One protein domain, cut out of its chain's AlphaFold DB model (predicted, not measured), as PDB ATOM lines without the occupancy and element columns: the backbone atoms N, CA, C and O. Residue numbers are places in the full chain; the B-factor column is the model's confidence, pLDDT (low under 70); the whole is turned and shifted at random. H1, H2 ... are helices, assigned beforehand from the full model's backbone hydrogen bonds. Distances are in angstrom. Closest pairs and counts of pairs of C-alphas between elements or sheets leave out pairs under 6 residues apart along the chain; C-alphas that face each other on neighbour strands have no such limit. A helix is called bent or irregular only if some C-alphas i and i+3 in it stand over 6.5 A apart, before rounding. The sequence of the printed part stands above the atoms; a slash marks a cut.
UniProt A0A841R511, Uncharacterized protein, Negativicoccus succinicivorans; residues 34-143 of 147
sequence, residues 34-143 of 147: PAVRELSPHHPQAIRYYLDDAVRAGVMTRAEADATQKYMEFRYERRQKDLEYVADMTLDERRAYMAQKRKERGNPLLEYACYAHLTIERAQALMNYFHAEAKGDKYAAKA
ATOM      1  N   PRO A  34     -15.519 151.415 181.548       96.19
ATOM      2  CA  PRO A  34     -16.111 152.302 180.542       96.19
ATOM      3  C   PRO A  34     -17.182 153.250 181.097       96.19
ATOM      4  O   PRO A  34     -17.100 154.448 180.874       96.19
ATOM      5  N   ALA A  35     -18.108 152.748 181.921       96.12
ATOM      6  CA  ALA A  35     -19.159 153.574 182.526       96.12
ATOM      7  C   ALA A  35     -18.621 154.721 183.408       96.12
ATOM      8  O   ALA A  35     -19.276 155.747 183.549       96.12
ATOM      9  N   VAL A  36     -17.429 154.563 183.993       97.25
ATOM     10  CA  VAL A  36     -16.781 155.597 184.817       97.25
ATOM     11  C   VAL A  36     -16.012 156.600 183.950       97.25
ATOM     12  O   VAL A  36     -15.880 157.753 184.347       97.25
ATOM     13  N   ARG A  37     -15.542 156.198 182.760       94.62
ATOM     14  CA  ARG A  37     -14.812 157.078 181.824       94.62
ATOM     15  C   ARG A  37     -15.677 158.201 181.263       94.62
ATOM     16  O   ARG A  37     -15.149 159.255 180.936       94.62
ATOM     17  N   GLU A  38     -16.987 157.979 181.193       94.19
ATOM     18  CA  GLU A  38     -17.965 158.991 180.777       94.19
ATOM     19  C   GLU A  38     -18.185 160.080 181.843       94.19
ATOM     20  O   GLU A  38     -18.795 161.116 181.577       94.19
ATOM     21  N   LEU A  39     -17.696 159.870 183.070       95.81
ATOM     22  CA  LEU A  39     -17.773 160.859 184.139       95.81
ATOM     23  C   LEU A  39     -16.620 161.863 184.033       95.81
ATOM     24  O   LEU A  39     -15.539 161.579 183.522       95.81
ATOM     25  N   SER A  40     -16.823 163.054 184.602       93.88
ATOM     26  CA  SER A  40     -15.732 164.018 184.776       93.88
ATOM     27  C   SER A  40     -14.555 163.378 185.536       93.88
ATOM     28  O   SER A  40     -14.804 162.721 186.548       93.88
ATOM     29  N   PRO A  41     -13.283 163.652 185.175       93.94
ATOM     30  CA  PRO A  41     -12.123 163.202 185.952       93.94
ATOM     31  C   PRO A  41     -12.127 163.662 187.417       93.94
ATOM     32  O   PRO A  41     -11.493 163.034 188.255       93.94
ATOM     33  N   HIS A  42     -12.859 164.736 187.744       93.94
ATOM     34  CA  HIS A  42     -13.050 165.214 189.120       93.94
ATOM     35  C   HIS A  42     -14.223 164.546 189.854       93.94
ATOM     36  O   HIS A  42     -14.469 164.859 191.017       93.94
ATOM     37  N   HIS A  43     -14.982 163.665 189.198       97.56
ATOM     38  CA  HIS A  43     -16.050 162.910 189.842       97.56
ATOM     39  C   HIS A  43     -15.449 161.942 190.875       97.56
ATOM     40  O   HIS A  43     -14.484 161.255 190.532       97.56
ATOM     41  N   PRO A  44     -16.016 161.795 192.088       97.38
ATOM     42  CA  PRO A  44     -15.453 160.927 193.131       97.38
ATOM     43  C   PRO A  44     -15.188 159.482 192.689       97.38
ATOM     44  O   PRO A  44     -14.187 158.882 193.068       97.38
ATOM     45  N   GLN A  45     -16.054 158.931 191.835       97.81
ATOM     46  CA  GLN A  45     -15.872 157.582 191.280       97.81
ATOM     47  C   GLN A  45     -14.735 157.486 190.253       97.81
ATOM     48  O   GLN A  45     -14.133 156.423 190.121       97.81
ATOM     49  N   ALA A  46     -14.456 158.565 189.518       98.00
ATOM     50  CA  ALA A  46     -13.429 158.590 188.481       98.00
ATOM     51  C   ALA A  46     -12.058 158.944 189.064       98.00
ATOM     52  O   ALA A  46     -11.077 158.257 188.781       98.00
ATOM     53  N   ILE A  47     -11.988 159.972 189.918       97.94
ATOM     54  CA  ILE A  47     -10.719 160.495 190.433       97.94
ATOM     55  C   ILE A  47      -9.912 159.431 191.183       97.94
ATOM     56  O   ILE A  47      -8.697 159.382 191.014       97.94
ATOM     57  N   ARG A  48     -10.567 158.506 191.900       98.06
ATOM     58  CA  ARG A  48      -9.890 157.407 192.610       98.06
ATOM     59  C   ARG A  48      -8.912 156.621 191.727       98.06
ATOM     60  O   ARG A  48      -7.831 156.271 192.182       98.06
ATOM     61  N   TYR A  49      -9.251 156.405 190.453       98.50
ATOM     62  CA  TYR A  49      -8.394 155.670 189.522       98.50
ATOM     63  C   TYR A  49      -7.153 156.480 189.141       98.50
ATOM     64  O   TYR A  49      -6.056 155.939 189.093       98.50
ATOM     65  N   TYR A  50      -7.307 157.786 188.919       98.25
ATOM     66  CA  TYR A  50      -6.168 158.671 188.672       98.25
ATOM     67  C   TYR A  50      -5.242 158.753 189.892       98.25
ATOM     68  O   TYR A  50      -4.023 158.776 189.738       98.25
ATOM     69  N   LEU A  51      -5.811 158.770 191.101       98.50
ATOM     70  CA  LEU A  51      -5.044 158.774 192.347       98.50
ATOM     71  C   LEU A  51      -4.295 157.453 192.549       98.50
ATOM     72  O   LEU A  51      -3.120 157.466 192.903       98.50
ATOM     73  N   ASP A  52      -4.930 156.315 192.264       98.50
ATOM     74  CA  ASP A  52      -4.280 155.005 192.331       98.50
ATOM     75  C   ASP A  52      -3.111 154.882 191.348       98.50
ATOM     76  O   ASP A  52      -2.055 154.354 191.707       98.50
ATOM     77  N   ASP A  53      -3.272 155.377 190.122       98.31
ATOM     78  CA  ASP A  53      -2.201 155.420 189.125       98.31
ATOM     79  C   ASP A  53      -1.049 156.322 189.597       98.31
ATOM     80  O   ASP A  53       0.113 155.921 189.518       98.31
ATOM     81  N   ALA A  54      -1.356 157.491 190.171       98.06
ATOM     82  CA  ALA A  54      -0.359 158.408 190.726       98.06
ATOM     83  C   ALA A  54       0.410 157.796 191.914       98.06
ATOM     84  O   ALA A  54       1.620 157.997 192.028       98.06
ATOM     85  N   VAL A  55      -0.256 157.009 192.766       98.56
ATOM     86  CA  VAL A  55       0.400 156.258 193.849       98.56
ATOM     87  C   VAL A  55       1.329 155.186 193.286       98.56
ATOM     88  O   VAL A  55       2.481 155.094 193.709       98.56
ATOM     89  N   ARG A  56       0.877 154.399 192.300       98.25
ATOM     90  CA  ARG A  56       1.719 153.369 191.661       98.25
ATOM     91  C   ARG A  56       2.924 153.964 190.937       98.25
ATOM     92  O   ARG A  56       3.988 153.355 190.938       98.25
ATOM     93  N   ALA A  57       2.766 155.148 190.353       96.94
ATOM     94  CA  ALA A  57       3.842 155.886 189.701       96.94
ATOM     95  C   ALA A  57       4.787 156.599 190.691       96.94
ATOM     96  O   ALA A  57       5.751 157.225 190.257       96.94
ATOM     97  N   GLY A  58       4.520 156.545 192.002       97.75
ATOM     98  CA  GLY A  58       5.322 157.227 193.022       97.75
ATOM     99  C   GLY A  58       5.169 158.752 193.027       97.75
ATOM    100  O   GLY A  58       5.955 159.446 193.667       97.75
ATOM    101  N   VAL A  59       4.165 159.290 192.331       97.75
ATOM    102  CA  VAL A  59       3.898 160.735 192.252       97.75
ATOM    103  C   VAL A  59       3.332 161.258 193.566       97.75
ATOM    104  O   VAL A  59       3.632 162.391 193.949       97.75
ATOM    105  N   MET A  60       2.528 160.450 194.260       97.75
ATOM    106  CA  MET A  60       1.947 160.777 195.561       97.75
ATOM    107  C   MET A  60       1.877 159.567 196.490       97.75
ATOM    108  O   MET A  60       1.881 158.424 196.042       97.75
ATOM    109  N   THR A  61       1.817 159.811 197.796       98.62
ATOM    110  CA  THR A  61       1.639 158.747 198.790       98.62
ATOM    111  C   THR A  61       0.180 158.296 198.857       98.62
ATOM    112  O   THR A  61      -0.733 159.026 198.466       98.62
ATOM    113  N   ARG A  62      -0.066 157.106 199.422       98.62
ATOM    114  CA  ARG A  62      -1.434 156.635 199.692       98.62
ATOM    115  C   ARG A  62      -2.209 157.609 200.588       98.62
ATOM    116  O   ARG A  62      -3.361 157.896 200.298       98.62
ATOM    117  N   ALA A  63      -1.565 158.178 201.607       98.62
ATOM    118  CA  ALA A  63      -2.204 159.147 202.496       98.62
ATOM    119  C   ALA A  63      -2.610 160.438 201.760       98.62
ATOM    120  O   ALA A  63      -3.716 160.937 201.956       98.62
ATOM    121  N   GLU A  64      -1.748 160.950 200.874       98.75
ATOM    122  CA  GLU A  64      -2.078 162.105 200.028       98.75
ATOM    123  C   GLU A  64      -3.246 161.783 199.086       98.75
ATOM    124  O   GLU A  64      -4.126 162.621 198.886       98.75
ATOM    125  N   ALA A  65      -3.280 160.573 198.518       98.69
ATOM    126  CA  ALA A  65      -4.363 160.129 197.646       98.69
ATOM    127  C   ALA A  65      -5.694 160.061 198.405       98.69
ATOM    128  O   ALA A  65      -6.684 160.629 197.951       98.69
ATOM    129  N   ASP A  66      -5.710 159.459 199.592       98.75
ATOM    130  CA  ASP A  66      -6.921 159.334 200.405       98.75
ATOM    131  C   ASP A  66      -7.447 160.709 200.855       98.75
ATOM    132  O   ASP A  66      -8.653 160.967 200.828       98.75
ATOM    133  N   ALA A  67      -6.552 161.634 201.216       98.62
ATOM    134  CA  ALA A  67      -6.918 163.014 201.536       98.62
ATOM    135  C   ALA A  67      -7.467 163.765 200.308       98.62
ATOM    136  O   ALA A  67      -8.461 164.491 200.403       98.62
ATOM    137  N   THR A  68      -6.868 163.546 199.134       98.50
ATOM    138  CA  THR A  68      -7.321 164.138 197.867       98.50
ATOM    139  C   THR A  68      -8.690 163.605 197.451       98.50
ATOM    140  O   THR A  68      -9.535 164.382 197.008       98.50
ATOM    141  N   GLN A  69      -8.944 162.308 197.637       98.56
ATOM    142  CA  GLN A  69     -10.241 161.681 197.375       98.56
ATOM    143  C   GLN A  69     -11.344 162.336 198.217       98.56
ATOM    144  O   GLN A  69     -12.342 162.798 197.663       98.56
ATOM    145  N   LYS A  70     -11.120 162.477 199.530       98.56
ATOM    146  CA  LYS A  70     -12.062 163.154 200.438       98.56
ATOM    147  C   LYS A  70     -12.309 164.606 200.037       98.56
ATOM    148  O   LYS A  70     -13.443 165.079 200.049       98.56
ATOM    149  N   TYR A  71     -11.260 165.318 199.626       98.38
ATOM    150  CA  TYR A  71     -11.406 166.684 199.127       98.38
ATOM    151  C   TYR A  71     -12.271 166.749 197.856       98.38
ATOM    152  O   TYR A  71     -13.104 167.649 197.719       98.38
ATOM    153  N   MET A  72     -12.129 165.793 196.933       98.19
ATOM    154  CA  MET A  72     -12.973 165.731 195.735       98.19
ATOM    155  C   MET A  72     -14.425 165.384 196.051       98.19
ATOM    156  O   MET A  72     -15.320 165.981 195.454       98.19
ATOM    157  N   GLU A  73     -14.672 164.491 197.007       98.50
ATOM    158  CA  GLU A  73     -16.016 164.188 197.520       98.50
ATOM    159  C   GLU A  73     -16.675 165.440 198.101       98.50
ATOM    160  O   GLU A  73     -17.741 165.848 197.635       98.50
ATOM    161  N   PHE A  74     -15.981 166.144 198.998       97.75
ATOM    162  CA  PHE A  74     -16.440 167.418 199.550       97.75
ATOM    163  C   PHE A  74     -16.785 168.438 198.454       97.75
ATOM    164  O   PHE A  74     -17.838 169.085 198.476       97.75
ATOM    165  N   ARG A  75     -15.905 168.595 197.459       97.12
ATOM    166  CA  ARG A  75     -16.136 169.525 196.349       97.12
ATOM    167  C   ARG A  75     -17.311 169.115 195.475       97.12
ATOM    168  O   ARG A  75     -18.029 170.000 195.003       97.12
ATOM    169  N   TYR A  76     -17.479 167.819 195.242       97.94
ATOM    170  CA  TYR A  76     -18.573 167.271 194.461       97.94
ATOM    171  C   TYR A  76     -19.912 167.511 195.158       97.94
ATOM    172  O   TYR A  76     -20.798 168.111 194.554       97.94
ATOM    173  N   GLU A  77     -20.039 167.157 196.436       97.88
ATOM    174  CA  GLU A  77     -21.259 167.388 197.220       97.88
ATOM    175  C   GLU A  77     -21.627 168.870 197.264       97.88
ATOM    176  O   GLU A  77     -22.772 169.254 197.021       97.88
ATOM    177  N   ARG A  78     -20.637 169.736 197.503       97.12
ATOM    178  CA  ARG A  78     -20.837 171.186 197.471       97.12
ATOM    179  C   ARG A  78     -21.325 171.665 196.103       97.12
ATOM    180  O   ARG A  78     -22.185 172.540 196.035       97.12
ATOM    181  N   ARG A  79     -20.790 171.105 195.012       96.06
ATOM    182  CA  ARG A  79     -21.215 171.429 193.644       96.06
ATOM    183  C   ARG A  79     -22.651 170.977 193.374       96.06
ATOM    184  O   ARG A  79     -23.357 171.728 192.708       96.06
ATOM    185  N   GLN A  80     -23.066 169.809 193.868       97.50
ATOM    186  CA  GLN A  80     -24.447 169.334 193.729       97.50
ATOM    187  C   GLN A  80     -25.417 170.260 194.463       97.50
ATOM    188  O   GLN A  80     -26.347 170.762 193.842       97.50
ATOM    189  N   LYS A  81     -25.113 170.632 195.713       97.75
ATOM    190  CA  LYS A  81     -25.925 171.597 196.476       97.75
ATOM    191  C   LYS A  81     -26.050 172.949 195.775       97.75
ATOM    192  O   LYS A  81     -27.131 173.524 195.728       97.75
ATOM    193  N   ASP A  82     -24.961 173.460 195.189       97.62
ATOM    194  CA  ASP A  82     -25.038 174.687 194.385       97.62
ATOM    195  C   ASP A  82     -25.945 174.527 193.160       97.62
ATOM    196  O   ASP A  82     -26.590 175.490 192.762       97.62
ATOM    197  N   LEU A  83     -25.920 173.364 192.502       96.12
ATOM    198  CA  LEU A  83     -26.722 173.101 191.305       96.12
ATOM    199  C   LEU A  83     -28.206 172.972 191.636       96.12
ATOM    200  O   LEU A  83     -29.021 173.532 190.910       96.12
ATOM    201  N   GLU A  84     -28.526 172.286 192.731       97.75
ATOM    202  CA  GLU A  84     -29.877 172.183 193.283       97.75
ATOM    203  C   GLU A  84     -30.418 173.565 193.649       97.75
ATOM    204  O   GLU A  84     -31.501 173.940 193.211       97.75
ATOM    205  N   TYR A  85     -29.632 174.367 194.377       97.75
ATOM    206  CA  TYR A  85     -30.052 175.698 194.815       97.75
ATOM    207  C   TYR A  85     -30.410 176.628 193.651       97.75
ATOM    208  O   TYR A  85     -31.319 177.447 193.759       97.75
ATOM    209  N   VAL A  86     -29.695 176.517 192.530       97.88
ATOM    210  CA  VAL A  86     -29.930 177.378 191.368       97.88
ATOM    211  C   VAL A  86     -30.853 176.763 190.315       97.88
ATOM    212  O   VAL A  86     -30.965 177.326 189.226       97.88
ATOM    213  N   ALA A  87     -31.479 175.612 190.584       97.44
ATOM    214  CA  ALA A  87     -32.247 174.854 189.596       97.44
ATOM    215  C   ALA A  87     -33.333 175.703 188.908       97.44
ATOM    216  O   ALA A  87     -33.401 175.717 187.677       97.44
ATOM    217  N   ASP A  88     -34.057 176.507 189.683       97.25
ATOM    218  CA  ASP A  88     -35.174 177.327 189.195       97.25
ATOM    219  C   ASP A  88     -34.789 178.789 188.913       97.25
ATOM    220  O   ASP A  88     -35.630 179.609 188.552       97.25
ATOM    221  N   MET A  89     -33.506 179.133 189.058       97.94
ATOM    222  CA  MET A  89     -33.003 180.481 188.794       97.94
ATOM    223  C   MET A  89     -32.805 180.737 187.301       97.94
ATOM    224  O   MET A  89     -32.362 179.859 186.547       97.94
ATOM    225  N   THR A  90     -33.008 181.990 186.897       98.31
ATOM    226  CA  THR A  90     -32.620 182.494 185.575       98.31
ATOM    227  C   THR A  90     -31.102 182.399 185.360       98.31
ATOM    228  O   THR A  90     -30.310 182.230 186.295       98.31
ATOM    229  N   LEU A  91     -30.647 182.525 184.108       97.56
ATOM    230  CA  LEU A  91     -29.217 182.465 183.780       97.56
ATOM    231  C   LEU A  91     -28.393 183.551 184.498       97.56
ATOM    232  O   LEU A  91     -27.267 183.279 184.922       97.56
ATOM    233  N   ASP A  92     -28.935 184.759 184.642       98.12
ATOM    234  CA  ASP A  92     -28.221 185.873 185.271       98.12
ATOM    235  C   ASP A  92     -28.145 185.712 186.789       98.12
ATOM    236  O   ASP A  92     -27.069 185.885 187.369       98.12
ATOM    237  N   GLU A  93     -29.221 185.246 187.424       98.25
ATOM    238  CA  GLU A  93     -29.220 184.870 188.842       98.25
ATOM    239  C   GLU A  93     -28.231 183.730 189.113       98.25
ATOM    240  O   GLU A  93     -27.403 183.823 190.023       98.25
ATOM    241  N   ARG A  94     -28.219 182.696 188.257       97.94
ATOM    242  CA  ARG A  94     -27.233 181.602 188.303       97.94
ATOM    243  C   ARG A  94     -25.804 182.135 188.241       97.94
ATOM    244  O   ARG A  94     -24.947 181.717 189.024       97.94
ATOM    245  N   ARG A  95     -25.512 183.043 187.305       97.38
ATOM    246  CA  ARG A  95     -24.177 183.640 187.139       97.38
ATOM    247  C   ARG A  95     -23.776 184.460 188.359       97.38
ATOM    248  O   ARG A  95     -22.645 184.295 188.825       97.38
ATOM    249  N   ALA A  96     -24.684 185.283 188.882       98.06
ATOM    250  CA  ALA A  96     -24.463 186.101 190.070       98.06
ATOM    251  C   ALA A  96     -24.187 185.231 191.306       98.06
ATOM    252  O   ALA A  96     -23.152 185.403 191.957       98.06
ATOM    253  N   TYR A  97     -25.031 184.225 191.559       97.94
ATOM    254  CA  TYR A  97     -24.852 183.271 192.654       97.94
ATOM    255  C   TYR A  97     -23.502 182.549 192.560       97.94
ATOM    256  O   TYR A  97     -22.703 182.565 193.498       97.94
ATOM    257  N   MET A  98     -23.187 181.968 191.398       96.06
ATOM    258  CA  MET A  98     -21.943 181.216 191.213       96.06
ATOM    259  C   MET A  98     -20.703 182.118 191.298       96.06
ATOM    260  O   MET A  98     -19.652 181.671 191.758       96.06
ATOM    261  N   ALA A  99     -20.791 183.378 190.859       96.38
ATOM    262  CA  ALA A  99     -19.715 184.353 191.016       96.38
ATOM    263  C   ALA A  99     -19.466 184.686 192.490       96.38
ATOM    264  O   ALA A  99     -18.312 184.681 192.920       96.38
ATOM    265  N   GLN A 100     -20.531 184.903 193.262       97.25
ATOM    266  CA  GLN A 100     -20.439 185.144 194.696       97.25
ATOM    267  C   GLN A 100     -19.844 183.935 195.433       97.25
ATOM    268  O   GLN A 100     -18.862 184.082 196.159       97.25
ATOM    269  N   LYS A 101     -20.319 182.715 195.150       96.75
ATOM    270  CA  LYS A 101     -19.754 181.488 195.735       96.75
ATOM    271  C   LYS A 101     -18.285 181.265 195.390       96.75
ATOM    272  O   LYS A 101     -17.532 180.775 196.227       96.75
ATOM    273  N   ARG A 102     -17.837 181.635 194.184       93.25
ATOM    274  CA  ARG A 102     -16.406 181.590 193.836       93.25
ATOM    275  C   ARG A 102     -15.573 182.558 194.678       93.25
ATOM    276  O   ARG A 102     -14.465 182.188 195.047       93.25
ATOM    277  N   LYS A 103     -16.088 183.752 194.990       93.62
ATOM    278  CA  LYS A 103     -15.401 184.709 195.875       93.62
ATOM    279  C   LYS A 103     -15.291 184.162 197.297       93.62
ATOM    280  O   LYS A 103     -14.204 184.182 197.856       93.62
ATOM    281  N   GLU A 104     -16.380 183.609 197.833       94.31
ATOM    282  CA  GLU A 104     -16.419 183.013 199.179       94.31
ATOM    283  C   GLU A 104     -15.435 181.846 199.342       94.31
ATOM    284  O   GLU A 104     -14.800 181.712 200.382       94.31
ATOM    285  N   ARG A 105     -15.275 181.015 198.305       93.19
ATOM    286  CA  ARG A 105     -14.337 179.874 198.307       93.19
ATOM    287  C   ARG A 105     -12.874 180.288 198.215       93.19
ATOM    288  O   ARG A 105     -11.995 179.512 198.573       93.19
ATOM    289  N   GLY A 106     -12.608 181.479 197.689       94.00
ATOM    290  CA  GLY A 106     -11.257 181.975 197.492       94.00
ATOM    291  C   GLY A 106     -10.432 181.107 196.541       94.00
ATOM    292  O   GLY A 106     -10.890 180.673 195.478       94.00
ATOM    293  N   ASN A 107      -9.166 180.912 196.897       95.75
ATOM    294  CA  ASN A 107      -8.193 180.248 196.044       95.75
ATOM    295  C   ASN A 107      -8.276 178.710 196.183       95.75
ATOM    296  O   ASN A 107      -8.008 178.189 197.267       95.75
ATOM    297  N   PRO A 108      -8.568 177.959 195.103       95.25
ATOM    298  CA  PRO A 108      -8.722 176.507 195.174       95.25
ATOM    299  C   PRO A 108      -7.425 175.747 195.487       95.25
ATOM    300  O   PRO A 108      -7.507 174.615 195.959       95.25
ATOM    301  N   LEU A 109      -6.246 176.331 195.233       97.00
ATOM    302  CA  LEU A 109      -4.969 175.746 195.656       97.00
ATOM    303  C   LEU A 109      -4.823 175.805 197.178       97.00
ATOM    304  O   LEU A 109      -4.455 174.809 197.790       97.00
ATOM    305  N   LEU A 110      -5.156 176.950 197.782       97.25
ATOM    306  CA  LEU A 110      -5.099 177.121 199.235       97.25
ATOM    307  C   LEU A 110      -6.141 176.245 199.940       97.25
ATOM    308  O   LEU A 110      -5.816 175.598 200.932       97.25
ATOM    309  N   GLU A 111      -7.361 176.166 199.398       97.56
ATOM    310  CA  GLU A 111      -8.400 175.258 199.905       97.56
ATOM    311  C   GLU A 111      -7.930 173.798 199.856       97.56
ATOM    312  O   GLU A 111      -8.060 173.077 200.842       97.56
ATOM    313  N   TYR A 112      -7.336 173.377 198.733       98.06
ATOM    314  CA  TYR A 112      -6.817 172.019 198.582       98.06
ATOM    315  C   TYR A 112      -5.695 171.718 199.578       98.06
ATOM    316  O   TYR A 112      -5.763 170.706 200.273       98.06
ATOM    317  N   ALA A 113      -4.695 172.598 199.677       98.12
ATOM    318  CA  ALA A 113      -3.573 172.425 200.595       98.12
ATOM    319  C   ALA A 113      -4.054 172.294 202.047       98.12
ATOM    320  O   ALA A 113      -3.661 171.368 202.754       98.12
ATOM    321  N   CYS A 114      -4.968 173.175 202.459       97.81
ATOM    322  CA  CYS A 114      -5.542 173.162 203.797       97.81
ATOM    323  C   CYS A 114      -6.337 171.877 204.071       97.81
ATOM    324  O   CYS A 114      -6.082 171.209 205.072       97.81
ATOM    325  N   TYR A 115      -7.254 171.504 203.171       97.81
ATOM    326  CA  TYR A 115      -8.123 170.339 203.357       97.81
ATOM    327  C   TYR A 115      -7.332 169.028 203.374       97.81
ATOM    328  O   TYR A 115      -7.603 168.145 204.182       97.81
ATOM    329  N   ALA A 116      -6.358 168.892 202.473       97.88
ATOM    330  CA  ALA A 116      -5.569 167.674 202.336       97.88
ATOM    331  C   ALA A 116      -4.340 167.628 203.264       97.88
ATOM    332  O   ALA A 116      -3.566 166.678 203.183       97.88
ATOM    333  N   HIS A 117      -4.161 168.627 204.136       97.75
ATOM    334  CA  HIS A 117      -3.009 168.759 205.037       97.75
ATOM    335  C   HIS A 117      -1.653 168.719 204.306       97.75
ATOM    336  O   HIS A 117      -0.692 168.104 204.766       97.75
ATOM    337  N   LEU A 118      -1.581 169.386 203.155       97.69
ATOM    338  CA  LEU A 118      -0.383 169.493 202.325       97.69
ATOM    339  C   LEU A 118       0.271 170.862 202.505       97.69
ATOM    340  O   LEU A 118      -0.402 171.858 202.772       97.69
ATOM    341  N   THR A 119       1.578 170.940 202.252       97.88
ATOM    342  CA  THR A 119       2.194 172.246 201.988       97.88
ATOM    343  C   THR A 119       1.645 172.822 200.679       97.88
ATOM    344  O   THR A 119       1.169 172.083 199.807       97.88
ATOM    345  N   ILE A 120       1.717 174.144 200.516       96.38
ATOM    346  CA  ILE A 120       1.240 174.811 199.298       96.38
ATOM    347  C   ILE A 120       2.030 174.318 198.082       96.38
ATOM    348  O   ILE A 120       1.430 174.016 197.054       96.38
ATOM    349  N   GLU A 121       3.346 174.156 198.215       96.44
ATOM    350  CA  GLU A 121       4.228 173.658 197.156       96.44
ATOM    351  C   GLU A 121       3.832 172.238 196.744       96.44
ATOM    352  O   GLU A 121       3.787 171.908 195.557       96.44
ATOM    353  N   ARG A 122       3.486 171.391 197.722       97.94
ATOM    354  CA  ARG A 122       3.071 170.019 197.446       97.94
ATOM    355  C   ARG A 122       1.705 169.965 196.768       97.94
ATOM    356  O   ARG A 122       1.541 169.248 195.779       97.94
ATOM    357  N   ALA A 123       0.750 170.760 197.241       97.94
ATOM    358  CA  ALA A 123      -0.558 170.901 196.612       97.94
ATOM    359  C   ALA A 123      -0.450 171.463 195.184       97.94
ATOM    360  O   ALA A 123      -1.164 171.007 194.290       97.94
ATOM    361  N   GLN A 124       0.468 172.404 194.950       96.75
ATOM    362  CA  GLN A 124       0.746 172.994 193.642       96.75
ATOM    363  C   GLN A 124       1.298 171.947 192.681       96.75
ATOM    364  O   GLN A 124       0.759 171.790 191.586       96.75
ATOM    365  N   ALA A 125       2.310 171.186 193.102       96.25
ATOM    366  CA  ALA A 125       2.895 170.118 192.296       96.25
ATOM    367  C   ALA A 125       1.850 169.063 191.900       96.25
ATOM    368  O   ALA A 125       1.747 168.700 190.730       96.25
ATOM    369  N   LEU A 126       1.018 168.621 192.849       96.75
ATOM    370  CA  LEU A 126      -0.060 167.667 192.575       96.75
ATOM    371  C   LEU A 126      -1.147 168.272 191.675       96.75
ATOM    372  O   LEU A 126      -1.637 167.611 190.762       96.75
ATOM    373  N   MET A 127      -1.506 169.542 191.873       96.06
ATOM    374  CA  MET A 127      -2.477 170.221 191.014       96.06
ATOM    375  C   MET A 127      -1.957 170.380 189.583       96.06
ATOM    376  O   MET A 127      -2.736 170.199 188.650       96.06
ATOM    377  N   ASN A 128      -0.668 170.675 189.401       95.31
ATOM    378  CA  ASN A 128      -0.025 170.699 188.088       95.31
ATOM    379  C   ASN A 128      -0.003 169.315 187.448       95.31
ATOM    380  O   ASN A 128      -0.279 169.200 186.264       95.31
ATOM    381  N   TYR A 129       0.277 168.270 188.227       95.06
ATOM    382  CA  TYR A 129       0.275 166.905 187.715       95.06
ATOM    383  C   TYR A 129      -1.090 166.523 187.125       95.06
ATOM    384  O   TYR A 129      -1.161 166.036 186.004       95.06
ATOM    385  N   PHE A 130      -2.192 166.793 187.833       94.50
ATOM    386  CA  PHE A 130      -3.532 166.380 187.390       94.50
ATOM    387  C   PHE A 130      -4.185 167.287 186.334       94.50
ATOM    388  O   PHE A 130      -5.292 166.985 185.885       94.50
ATOM    389  N   HIS A 131      -3.561 168.398 185.934       91.56
ATOM    390  CA  HIS A 131      -4.179 169.359 185.019       91.56
ATOM    391  C   HIS A 131      -3.233 169.806 183.914       91.56
ATOM    392  O   HIS A 131      -2.073 170.118 184.153       91.56
ATOM    393  N   ALA A 132      -3.786 169.983 182.715       78.81
ATOM    394  CA  ALA A 132      -3.117 170.758 181.680       78.81
ATOM    395  C   ALA A 132      -2.852 172.206 182.152       78.81
ATOM    396  O   ALA A 132      -3.543 172.718 183.040       78.81
ATOM    397  N   GLU A 133      -1.885 172.870 181.512       82.50
ATOM    398  CA  GLU A 133      -1.571 174.303 181.687       82.50
ATOM    399  C   GLU A 133      -1.034 174.709 183.070       82.50
ATOM    400  O   GLU A 133      -1.149 175.875 183.446       82.50
ATOM    401  N   ALA A 134      -0.468 173.779 183.845       86.69
ATOM    402  CA  ALA A 134       0.130 174.081 185.150       86.69
ATOM    403  C   ALA A 134      -0.807 174.909 186.065       86.69
ATOM    404  O   ALA A 134      -0.475 175.986 186.568       86.69
ATOM    405  N   LYS A 135      -2.041 174.417 186.271       90.44
ATOM    406  CA  LYS A 135      -3.058 175.131 187.068       90.44
ATOM    407  C   LYS A 135      -2.608 175.477 188.487       90.44
ATOM    408  O   LYS A 135      -3.043 176.502 189.006       90.44
ATOM    409  N   GLY A 136      -1.784 174.639 189.111       92.31
ATOM    410  CA  GLY A 136      -1.176 174.928 190.404       92.31
ATOM    411  C   GLY A 136      -0.386 176.232 190.360       92.31
ATOM    412  O   GLY A 136      -0.636 177.101 191.189       92.31
ATOM    413  N   ASP A 137       0.471 176.421 189.355       92.94
ATOM    414  CA  ASP A 137       1.279 177.642 189.193       92.94
ATOM    415  C   ASP A 137       0.389 178.874 189.028       92.94
ATOM    416  O   ASP A 137       0.574 179.895 189.690       92.94
ATOM    417  N   LYS A 138      -0.657 178.752 188.205       92.69
ATOM    418  CA  LYS A 138      -1.641 179.821 188.005       92.69
ATOM    419  C   LYS A 138      -2.326 180.233 189.307       92.69
ATOM    420  O   LYS A 138      -2.573 181.418 189.530       92.69
ATOM    421  N   TYR A 139      -2.692 179.275 190.154       94.19
ATOM    422  CA  TYR A 139      -3.329 179.575 191.433       94.19
ATOM    423  C   TYR A 139      -2.326 180.028 192.498       94.19
ATOM    424  O   TYR A 139      -2.693 180.859 193.328       94.19
ATOM    425  N   ALA A 140      -1.077 179.569 192.449       93.19
ATOM    426  CA  ALA A 140      -0.005 180.065 193.304       93.19
ATOM    427  C   ALA A 140       0.284 181.548 193.017       93.19
ATOM    428  O   ALA A 140       0.266 182.359 193.940       93.19
ATOM    429  N   ALA A 141       0.407 181.930 191.740       91.81
ATOM    430  CA  ALA A 141       0.584 183.325 191.329       91.81
ATOM    431  C   ALA A 141      -0.558 184.225 191.838       91.81
ATOM    432  O   ALA A 141      -0.323 185.263 192.458       91.81
ATOM    433  N   LYS A 142      -1.811 183.770 191.688       89.06
ATOM    434  CA  LYS A 142      -2.985 184.484 192.213       89.06
ATOM    435  C   LYS A 142      -2.991 184.620 193.734       89.06
ATOM    436  O   LYS A 142      -3.512 185.608 194.240       89.06
ATOM    437  N   ALA A 143      -2.463 183.639 194.470       86.00
ATOM    438  CA  ALA A 143      -2.363 183.721 195.929       86.00
ATOM    439  C   ALA A 143      -1.361 184.797 196.380       86.00
ATOM    440  O   ALA A 143      -1.538 185.381 197.442       86.00
TER     441      ALA A 143
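What this domain is: This is residues 34 to 143 of the 147 residues of an uncharacterized protein of Negativicoccus succinicivorans (UniProt A0A841R511). One long helix, H3, runs as a beam through the domain; H2 folds back beside its first half as a hairpin, and a cluster of three shorter helices, H5, H6 and H7, packs on another side of that half through H5. From the far end of H3, H4 turns back toward the cluster with few contacts, and tiny H1 lies beyond the beginning of H2. The printed part has 110 residues with seven named helices, H1 to H7 in chain order, and no named strand: all helix. It is compact, with a radius of gyration of the C-alphas of 15.2 A and spans of 46 by 37 by 24 A.

Where its parts are: H3, residues 62 to 85, is 34.7 A long, from C-alpha 62 at (-1.434, 156.635, 199.692) to C-alpha 85 at (-30.052, 175.698, 194.815). Before it come H1, residues 34 to 37, 5.1 A, and H2, residues 44 to 56, 18.8 A. After it come H4, residues 91 to 105, 21.0 A; H5, residues 108 to 115, 10.3 A; H6, residues 120 to 129, 14.1 A; and H7, residues 132 to 143, 19.3 A, ending at C-alpha 143 (-2.363, 183.721, 195.929). H7 is irregular: C-alphas 133 and 136 are 8.7 A apart.

How they stand to each other: H3 and H2 touch as a helical hairpin, at a shallow tilt of 19 degrees, opposite ways; their closest C-alphas, of Glu 73 and Pro 44, are 5.5 A apart. With residues 67 to 71 alone H3 touches H5, at a steep tilt of 61 degrees; the closest C-alphas are those of Tyr 71 and Tyr 115, 6.5 A. H5 touches H6, closest at the C-alphas of Ala 113 and Ala 123, 5.2 A, and H7, about perpendicular at 79 degrees, closest at those of Leu 109 and Tyr 139, 5.9 A. H6 and H7 form a helical hairpin at 22 degrees, their closest C-alphas, of Gln 124 and Gly 136, 4.2 A apart. H4 is close to H3 but not clearly touching, with the closest C-alphas, of Asp 82 and Met 98, 7.9 A apart. H1 and H2 only just touch, and only at the corner by their link, with 3 pairs of C-alphas within 8 A; the closest are those of Val 36 and Ala 46, 5.8 A. Every O i to N i+4 pair is within hydrogen-bond range in H3, H4, H5 and H6, against 6 of 9 in H2 and 6 of 8 in H7, while H1 is too short for such a pair.

The domain as a whole: The C-alphas farthest apart, of Gly 58 and Thr 90, are 46.2 A apart. The printed part has no cut, and no link is long. The mean pLDDT of the printed part is 96.2, and no printed residue is under 70.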